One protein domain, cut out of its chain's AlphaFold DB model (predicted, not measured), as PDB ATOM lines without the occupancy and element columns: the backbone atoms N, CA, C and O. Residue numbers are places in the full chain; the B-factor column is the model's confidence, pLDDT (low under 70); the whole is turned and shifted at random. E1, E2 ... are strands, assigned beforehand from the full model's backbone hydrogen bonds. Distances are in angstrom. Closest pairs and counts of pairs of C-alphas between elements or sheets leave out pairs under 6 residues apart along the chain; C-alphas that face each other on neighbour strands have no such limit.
ATOM      1  N   ILE A  24     -39.256  20.799  40.265       70.00
ATOM      2  CA  ILE A  24     -37.996  20.661  40.989       70.00
ATOM      3  C   ILE A  24     -37.131  21.835  40.551       70.00
ATOM      4  O   ILE A  24     -36.882  22.005  39.363       70.00
ATOM      5  N   PHE A  25     -36.700  22.677  41.479       69.50
ATOM      6  CA  PHE A  25     -35.737  23.731  41.157       69.50
ATOM      7  C   PHE A  25     -34.316  23.169  41.273       69.50
ATOM      8  O   PHE A  25     -34.182  22.053  41.733       69.50
ATOM      9  N   ARG A  26     -33.266  23.865  40.841       71.12
ATOM     10  CA  ARG A  26     -31.860  23.608  41.204       71.12
ATOM     11  C   ARG A  26     -31.146  24.941  41.213       71.12
ATOM     12  O   ARG A  26     -31.166  25.657  40.216       71.12
ATOM     13  N   LEU A  27     -30.528  25.281  42.337       74.50
ATOM     14  CA  LEU A  27     -29.694  26.469  42.410       74.50
ATOM     15  C   LEU A  27     -28.293  26.111  41.916       74.50
ATOM     16  O   LEU A  27     -27.579  25.341  42.556       74.50
ATOM     17  N   VAL A  28     -27.910  26.657  40.769       76.00
ATOM     18  CA  VAL A  28     -26.561  26.520  40.227       76.00
ATOM     19  C   VAL A  28     -25.796  27.790  40.569       76.00
ATOM     20  O   VAL A  28     -26.110  28.875  40.080       76.00
ATOM     21  N   VAL A  29     -24.806  27.652  41.448       77.94
ATOM     22  CA  VAL A  29     -23.891  28.733  41.820       77.94
ATOM     23  C   VAL A  29     -22.606  28.543  41.025       77.94
ATOM     24  O   VAL A  29     -21.935  27.525  41.172       77.94
ATOM     25  N   ASN A  30     -22.282  29.500  40.159       81.38
ATOM     26  CA  ASN A  30     -21.029  29.501  39.404       81.38
ATOM     27  C   ASN A  30     -19.927  30.252  40.184       81.38
ATOM     28  O   ASN A  30     -20.222  31.124  41.002       81.38
ATOM     29  N   GLU A  31     -18.656  29.974  39.886       78.44
ATOM     30  CA  GLU A  31     -17.471  30.645  40.447       78.44
ATOM     31  C   GLU A  31     -17.490  32.168  40.241       78.44
ATOM     32  O   GLU A  31     -16.897  32.918  41.011       78.44
ATOM     33  N   SER A  32     -18.235  32.654  39.243       78.00
ATOM     34  CA  SER A  32     -18.469  34.087  39.010       78.00
ATOM     35  C   SER A  32     -19.543  34.715  39.916       78.00
ATOM     36  O   SER A  32     -20.017  35.808  39.615       78.00
ATOM     37  N   ALA A  33     -19.979  34.030  40.981       60.78
ATOM     38  CA  ALA A  33     -21.071  34.444  41.875       60.78
ATOM     39  C   ALA A  33     -22.421  34.690  41.171       60.78
ATOM     40  O   ALA A  33     -23.300  35.370  41.704       60.78
ATOM     41  N   ASN A  34     -22.604  34.129  39.973       76.50
ATOM     42  CA  ASN A  34     -23.870  34.194  39.260       76.50
ATOM     43  C   ASN A  34     -24.723  32.994  39.690       76.50
ATOM     44  O   ASN A  34     -24.317  31.844  39.503       76.50
ATOM     45  N   CYS A  35     -25.866  33.273  40.311       75.12
ATOM     46  CA  CYS A  35     -26.812  32.258  40.759       75.12
ATOM     47  C   CYS A  35     -27.881  32.073  39.683       75.12
ATOM     48  O   CYS A  35     -28.710  32.958  39.474       75.12
ATOM     49  N   THR A  36     -27.886  30.923  39.017       77.38
ATOM     50  CA  THR A  36     -28.940  30.556  38.067       77.38
ATOM     51  C   THR A  36     -29.874  29.539  38.706       77.38
ATOM     52  O   THR A  36     -29.426  28.520  39.230       77.38
ATOM     53  N   LEU A  37     -31.178  29.823  38.686       77.69
ATOM     54  CA  LEU A  37     -32.210  28.899  39.149       77.69
ATOM     55  C   LEU A  37     -32.713  28.088  37.954       77.69
ATOM     56  O   LEU A  37     -33.389  28.623  37.079       77.69
ATOM     57  N   GLU A  38     -32.385  26.805  37.916       77.12
ATOM     58  CA  GLU A  38     -32.924  25.877  36.925       77.12
ATOM     59  C   GLU A  38     -34.255  25.316  37.427       77.12
ATOM     60  O   GLU A  38     -34.406  25.041  38.617       77.12
ATOM     61  N   GLN A  39     -35.230  25.148  36.535       80.12
ATOM     62  CA  GLN A  39     -36.522  24.540  36.845       80.12
ATOM     63  C   GLN A  39     -36.719  23.301  35.977       80.12
ATOM     64  O   GLN A  39     -36.710  23.373  34.751       80.12
ATOM     65  N   TYR A  40     -36.959  22.173  36.630       74.94
ATOM     66  CA  TYR A  40     -37.244  20.889  36.021       74.94
ATOM     67  C   TYR A  40     -38.735  20.595  36.173       74.94
ATOM     68  O   TYR A  40     -39.268  20.524  37.285       74.94
ATOM     69  N   SER A  41     -39.402  20.427  35.033       77.25
ATOM     70  CA  SER A  41     -40.772  19.923  34.960       77.25
ATOM     71  C   SER A  41     -40.735  18.473  34.493       77.25
ATOM     72  O   SER A  41     -39.948  18.113  33.619       77.25
ATOM     73  N   TRP A  42     -41.562  17.628  35.098       76.81
ATOM     74  CA  TRP A  42     -41.671  16.217  34.741       76.81
ATOM     75  C   TRP A  42     -43.146  15.833  34.630       76.81
ATOM     76  O   TRP A  42     -44.012  16.444  35.255       76.81
ATOM     77  N   ALA A  43     -43.434  14.827  33.810       75.88
ATOM     78  CA  ALA A  43     -44.772  14.287  33.628       75.88
ATOM     79  C   ALA A  43     -44.704  12.762  33.559       75.88
ATOM     80  O   ALA A  43     -43.752  12.196  33.021       75.88
ATOM     81  N   ILE A  44     -45.725  12.096  34.097       76.62
ATOM     82  CA  ILE A  44     -45.853  10.639  34.004       76.62
ATOM     83  C   ILE A  44     -46.370  10.296  32.598       76.62
ATOM     84  O   ILE A  44     -47.439  10.789  32.226       76.62
ATOM     85  N   PRO A  45     -45.661   9.464  31.812       75.75
ATOM     86  CA  PRO A  45     -46.104   9.099  30.472       75.75
ATOM     87  C   PRO A  45     -47.477   8.405  30.466       75.75
ATOM     88  O   PRO A  45     -47.799   7.651  31.392       75.75
ATOM     89  N   PRO A  46     -48.286   8.589  29.407       75.50
ATOM     90  CA  PRO A  46     -49.497   7.798  29.230       75.50
ATOM     91  C   PRO A  46     -49.127   6.314  29.094       75.50
ATOM     92  O   PRO A  46     -48.214   5.958  28.355       75.50
ATOM     93  N   GLY A  47     -49.835   5.445  29.817       78.06
ATOM     94  CA  GLY A  47     -49.551   4.003  29.831       78.06
ATOM     95  C   GLY A  47     -48.523   3.557  30.874       78.06
ATOM     96  O   GLY A  47     -48.137   2.392  30.871       78.06
ATOM     97  N   PHE A  48     -48.103   4.445  31.778       79.31
ATOM     98  CA  PHE A  48     -47.308   4.063  32.942       79.31
ATOM     99  C   PHE A  48     -48.028   2.990  33.775       79.31
ATOM    100  O   PHE A  48     -49.179   3.180  34.179       79.31
ATOM    101  N   ASP A  49     -47.363   1.855  34.006       79.94
ATOM    102  CA  ASP A  49     -47.948   0.714  34.710       79.94
ATOM    103  C   ASP A  49     -48.075   0.996  36.206       79.94
ATOM    104  O   ASP A  49     -47.171   0.709  36.974       79.94
ATOM    105  N   THR A  50     -49.229   1.489  36.645       80.75
ATOM    106  CA  THR A  50     -49.490   1.765  38.064       80.75
ATOM    107  C   THR A  50     -49.728   0.510  38.922       80.75
ATOM    108  O   THR A  50     -50.133   0.649  40.075       80.75
ATOM    109  N   SER A  51     -49.543  -0.707  38.394       82.75
ATOM    110  CA  SER A  51     -49.821  -1.955  39.129       82.75
ATOM    111  C   SER A  51     -48.837  -2.196  40.275       82.75
ATOM    112  O   SER A  51     -49.229  -2.684  41.335       82.75
ATOM    113  N   ASN A  52     -47.567  -1.816  40.099       76.31
ATOM    114  CA  ASN A  52     -46.613  -1.744  41.201       76.31
ATOM    115  C   ASN A  52     -46.648  -0.327  41.769       76.31
ATOM    116  O   ASN A  52     -46.448   0.619  41.017       76.31
ATOM    117  N   PRO A  53     -46.908  -0.120  43.061       71.00
ATOM    118  CA  PRO A  53     -47.214   1.220  43.505       71.00
ATOM    119  C   PRO A  53     -45.950   1.945  44.000       71.00
ATOM    120  O   PRO A  53     -46.071   3.096  44.368       71.00
ATOM    121  N   LYS A  54     -44.748   1.345  44.019       83.06
ATOM    122  CA  LYS A  54     -43.536   1.983  44.579       83.06
ATOM    123  C   LYS A  54     -42.596   2.517  43.499       83.06
ATOM    124  O   LYS A  54     -42.054   1.740  42.722       83.06
ATOM    125  N   TYR A  55     -42.340   3.822  43.534       82.25
ATOM    126  CA  TYR A  55     -41.480   4.518  42.577       82.25
ATOM    127  C   TYR A  55     -40.459   5.415  43.257       82.25
ATOM    128  O   TYR A  55     -40.651   5.841  44.398       82.25
ATOM    129  N   GLN A  56     -39.394   5.717  42.522       82.94
ATOM    130  CA  GLN A  56     -38.356   6.655  42.913       82.94
ATOM    131  C   GLN A  56     -38.010   7.547  41.719       82.94
ATOM    132  O   GLN A  56     -37.954   7.067  40.587       82.94
ATOM    133  N   ILE A  57     -37.794   8.837  41.967       80.00
ATOM    134  CA  ILE A  57     -37.289   9.794  40.982       80.00
ATOM    135  C   ILE A  57     -35.847  10.111  41.366       80.00
ATOM    136  O   ILE A  57     -35.555  10.346  42.538       80.00
ATOM    137  N   GLY A  58     -34.952  10.111  40.383       79.06
ATOM    138  CA  GLY A  58     -33.568  10.530  40.553       79.06
ATOM    139  C   GLY A  58     -33.201  11.587  39.521       79.06
ATOM    140  O   GLY A  58     -33.631  11.504  38.370       79.06
ATOM    141  N   LEU A  59     -32.418  12.580  39.938       78.50
ATOM    142  CA  LEU A  59     -31.777  13.525  39.029       78.50
ATOM    143  C   LEU A  59     -30.375  12.993  38.725       78.50
ATOM    144  O   LEU A  59     -29.606  12.727  39.652       78.50
ATOM    145  N   PHE A  60     -30.054  12.818  37.447       73.56
ATOM    146  CA  PHE A  60     -28.751  12.331  37.005       73.56
ATOM    147  C   PHE A  60     -28.095  13.332  36.057       73.56
ATOM    148  O   PHE A  60     -28.754  13.975  35.240       73.56
ATOM    149  N   ASP A  61     -26.785  13.458  36.189       71.31
ATOM    150  CA  ASP A  61     -25.924  14.165  35.268       71.31
ATOM    151  C   ASP A  61     -25.695  13.276  34.046       71.31
ATOM    152  O   ASP A  61     -24.950  12.298  34.092       71.31
ATOM    153  N   ALA A  62     -26.372  13.612  32.951       62.84
ATOM    154  CA  ALA A  62     -26.275  12.881  31.692       62.84
ATOM    155  C   ALA A  62     -24.891  12.997  31.028       62.84
ATOM    156  O   ALA A  62     -24.634  12.295  30.052       62.84
ATOM    157  N   THR A  63     -24.011  13.881  31.517       66.44
ATOM    158  CA  THR A  63     -22.631  13.986  31.021       66.44
ATOM    159  C   THR A  63     -21.732  12.864  31.532       66.44
ATOM    160  O   THR A  63     -20.629  12.680  31.018       66.44
ATOM    161  N   VAL A  64     -22.207  12.093  32.512       59.72
ATOM    162  CA  VAL A  64     -21.523  10.915  33.024       59.72
ATOM    163  C   VAL A  64     -22.318   9.686  32.589       59.72
ATOM    164  O   VAL A  64     -23.518   9.596  32.848       59.72
ATOM    165  N   ASP A  65     -21.668   8.769  31.868       58.06
ATOM    166  CA  ASP A  65     -22.325   7.590  31.293       58.06
ATOM    167  C   ASP A  65     -23.111   6.828  32.369       58.06
ATOM    168  O   ASP A  65     -22.543   6.471  33.396       58.06
ATOM    169  N   ALA A  66     -24.409   6.596  32.140       54.12
ATOM    170  CA  ALA A  66     -25.305   5.962  33.105       54.12
ATOM    171  C   ALA A  66     -25.237   4.428  33.036       54.12
ATOM    172  O   ALA A  66     -25.422   3.813  31.984       54.12
ATOM    173  N   GLY A  67     -25.018   3.799  34.188       51.72
ATOM    174  CA  GLY A  67     -24.839   2.359  34.307       51.72
ATOM    175  C   GLY A  67     -26.074   1.541  34.679       51.72
ATOM    176  O   GLY A  67     -26.612   1.677  35.772       51.72
ATOM    177  N   ALA A  68     -26.401   0.549  33.852       46.28
ATOM    178  CA  ALA A  68     -26.754  -0.806  34.289       46.28
ATOM    179  C   ALA A  68     -26.145  -1.793  33.272       46.28
ATOM    180  O   ALA A  68     -26.101  -1.478  32.087       46.28
ATOM    181  N   PHE A  69     -25.645  -2.952  33.727       51.66
ATOM    182  CA  PHE A  69     -24.831  -3.935  32.967       51.66
ATOM    183  C   PHE A  69     -23.322  -3.632  32.791       51.66
ATOM    184  O   PHE A  69     -22.688  -4.214  31.915       51.66
ATOM    185  N   GLY A  70     -22.715  -2.815  33.664       53.22
ATOM    186  CA  GLY A  70     -21.246  -2.783  33.841       53.22
ATOM    187  C   GLY A  70     -20.497  -1.531  33.371       53.22
ATOM    188  O   GLY A  70     -19.273  -1.538  33.383       53.22
ATOM    189  N   ASN A  71     -21.200  -0.456  33.020       49.22
ATOM    190  CA  ASN A  71     -20.614   0.853  32.700       49.22
ATOM    191  C   ASN A  71     -21.036   1.886  33.768       49.22
ATOM    192  O   ASN A  71     -21.981   1.597  34.501       49.22
ATOM    193  N   PRO A  72     -20.282   2.984  33.979       51.78
ATOM    194  CA  PRO A  72     -20.155   3.646  35.284       51.78
ATOM    195  C   PRO A  72     -21.468   4.179  35.896       51.78
ATOM    196  O   PRO A  72     -22.422   4.507  35.216       51.78
ATOM    197  N   LEU A  73     -21.533   4.220  37.233       54.72
ATOM    198  CA  LEU A  73     -22.677   4.699  38.041       54.72
ATOM    199  C   LEU A  73     -22.414   6.079  38.675       54.72
ATOM    200  O   LEU A  73     -23.110   6.500  39.598       54.72
ATOM    201  N   SER A  74     -21.366   6.768  38.243       52.78
ATOM    202  CA  SER A  74     -21.094   8.154  38.622       52.78
ATOM    203  C   SER A  74     -22.031   9.059  37.825       52.78
ATOM    204  O   SER A  74     -22.182   8.838  36.636       52.78
ATOM    205  N   GLY A  75     -22.692  10.029  38.457       57.84
ATOM    206  CA  GLY A  75     -23.621  10.948  37.781       57.84
ATOM    207  C   GLY A  75     -24.926  11.185  38.539       57.84
ATOM    208  O   GLY A  75     -25.603  12.172  38.292       57.84
ATOM    209  N   TRP A  76     -25.293  10.341  39.504       62.44
ATOM    210  CA  TRP A  76     -26.482  10.595  40.324       62.44
ATOM    211  C   TRP A  76     -26.279  11.819  41.223       62.44
ATOM    212  O   TRP A  76     -25.356  11.848  42.034       62.44
ATOM    213  N   ILE A  77     -27.157  12.815  41.081       70.44
ATOM    214  CA  ILE A  77     -27.118  14.069  41.840       70.44
ATOM    215  C   ILE A  77     -27.971  13.939  43.107       70.44
ATOM    216  O   ILE A  77     -27.516  14.284  44.192       70.44
ATOM    217  N   VAL A  78     -29.212  13.446  42.986       73.56
ATOM    218  CA  VAL A  78     -30.165  13.354  44.109       73.56
ATOM    219  C   VAL A  78     -31.268  12.327  43.842       73.56
ATOM    220  O   VAL A  78     -31.605  12.068  42.685       73.56
ATOM    221  N   TRP A  79     -31.860  11.778  44.909       76.19
ATOM    222  CA  TRP A  79     -32.974  10.826  44.858       76.19
ATOM    223  C   TRP A  79     -34.152  11.269  45.725       76.19
ATOM    224  O   TRP A  79     -33.971  11.796  46.820       76.19
ATOM    225  N   SER A  80     -35.371  10.990  45.267       78.31
ATOM    226  CA  SER A  80     -36.569  11.094  46.094       78.31
ATOM    227  C   SER A  80     -36.668   9.920  47.076       78.31
ATOM    228  O   SER A  80     -36.187   8.819  46.783       78.31
ATOM    229  N   PRO A  81     -37.397  10.078  48.195       80.00
ATOM    230  CA  PRO A  81     -37.966   8.941  48.907       80.00
ATOM    231  C   PRO A  81     -38.871   8.109  47.987       80.00
ATOM    232  O   PRO A  81     -39.349   8.591  46.955       80.00
ATOM    233  N   LEU A  82     -39.141   6.862  48.381       81.00
ATOM    234  CA  LEU A  82     -40.134   6.033  47.701       81.00
ATOM    235  C   LEU A  82     -41.516   6.685  47.805       81.00
ATOM    236  O   LEU A  82     -41.976   7.009  48.902       81.00
ATOM    237  N   PHE A  83     -42.201   6.828  46.675       80.56
ATOM    238  CA  PHE A  83     -43.551   7.380  46.624       80.56
ATOM    239  C   PHE A  83     -44.495   6.499  45.809       80.56
ATOM    240  O   PHE A  83     -44.071   5.618  45.059       80.56
ATOM    241  N   TYR A  84     -45.795   6.747  45.998       81.25
ATOM    242  CA  TYR A  84     -46.859   5.969  45.382       81.25
ATOM    243  C   TYR A  84     -47.582   6.738  44.284       81.25
ATOM    244  O   TYR A  84     -48.220   7.759  44.556       81.25
ATOM    245  N   VAL A  85     -47.532   6.213  43.059       79.75
ATOM    246  CA  VAL A  85     -48.338   6.711  41.940       79.75
ATOM    247  C   VAL A  85     -49.659   5.961  41.938       79.75
ATOM    248  O   VAL A  85     -49.700   4.735  41.909       79.75
TER     249      VAL A  85
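This is residues 24 to 85 of the 216 residues of an uncharacterized protein of Aspergillus sp. HF37 (UniProt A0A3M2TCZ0). With little regular structure, this is a loose, elongated arrangement of two strand hairpins, E1 with E2 and E3 with E4, joined by a long loop, residues 41 to 57. The 62 printed residues hold four named strands in the order E1, E2, E3, E4, in two antiparallel sheets, E1 - E2 and E3 - E4. The class is all strand, with 19 residues in named elements; the radius of gyration of the C-alphas is 15.2 A and the spans are 48 by 29 by 21 A.

E1, residues 24 to 29, and E2, residues 35 to 40, form an antiparallel hairpin at 157 degrees; N 26 and O 38 are 2.8 A apart, within hydrogen-bond range. E3, residues 58 to 60, and E4, residues 76 to 79, form another at 168 degrees, with N 59 and O 78 at 2.9 A. E1 and E2 are each apart from E3 and E4.

E1 runs 16.3 A from C-alpha 24 at (-37.996, 20.661, 40.989), and E2 16.1 A. E4 ends at C-alpha 79, (-32.974, 10.826, 44.858).

The C-alphas of Ser 32 and Ser 51, the two farthest apart, are 47.8 A apart. The printed part has no cut. The links E2 to E3 and E3 to E4 are long. Residues 25, 33 and 62 to 76 have pLDDT under 70.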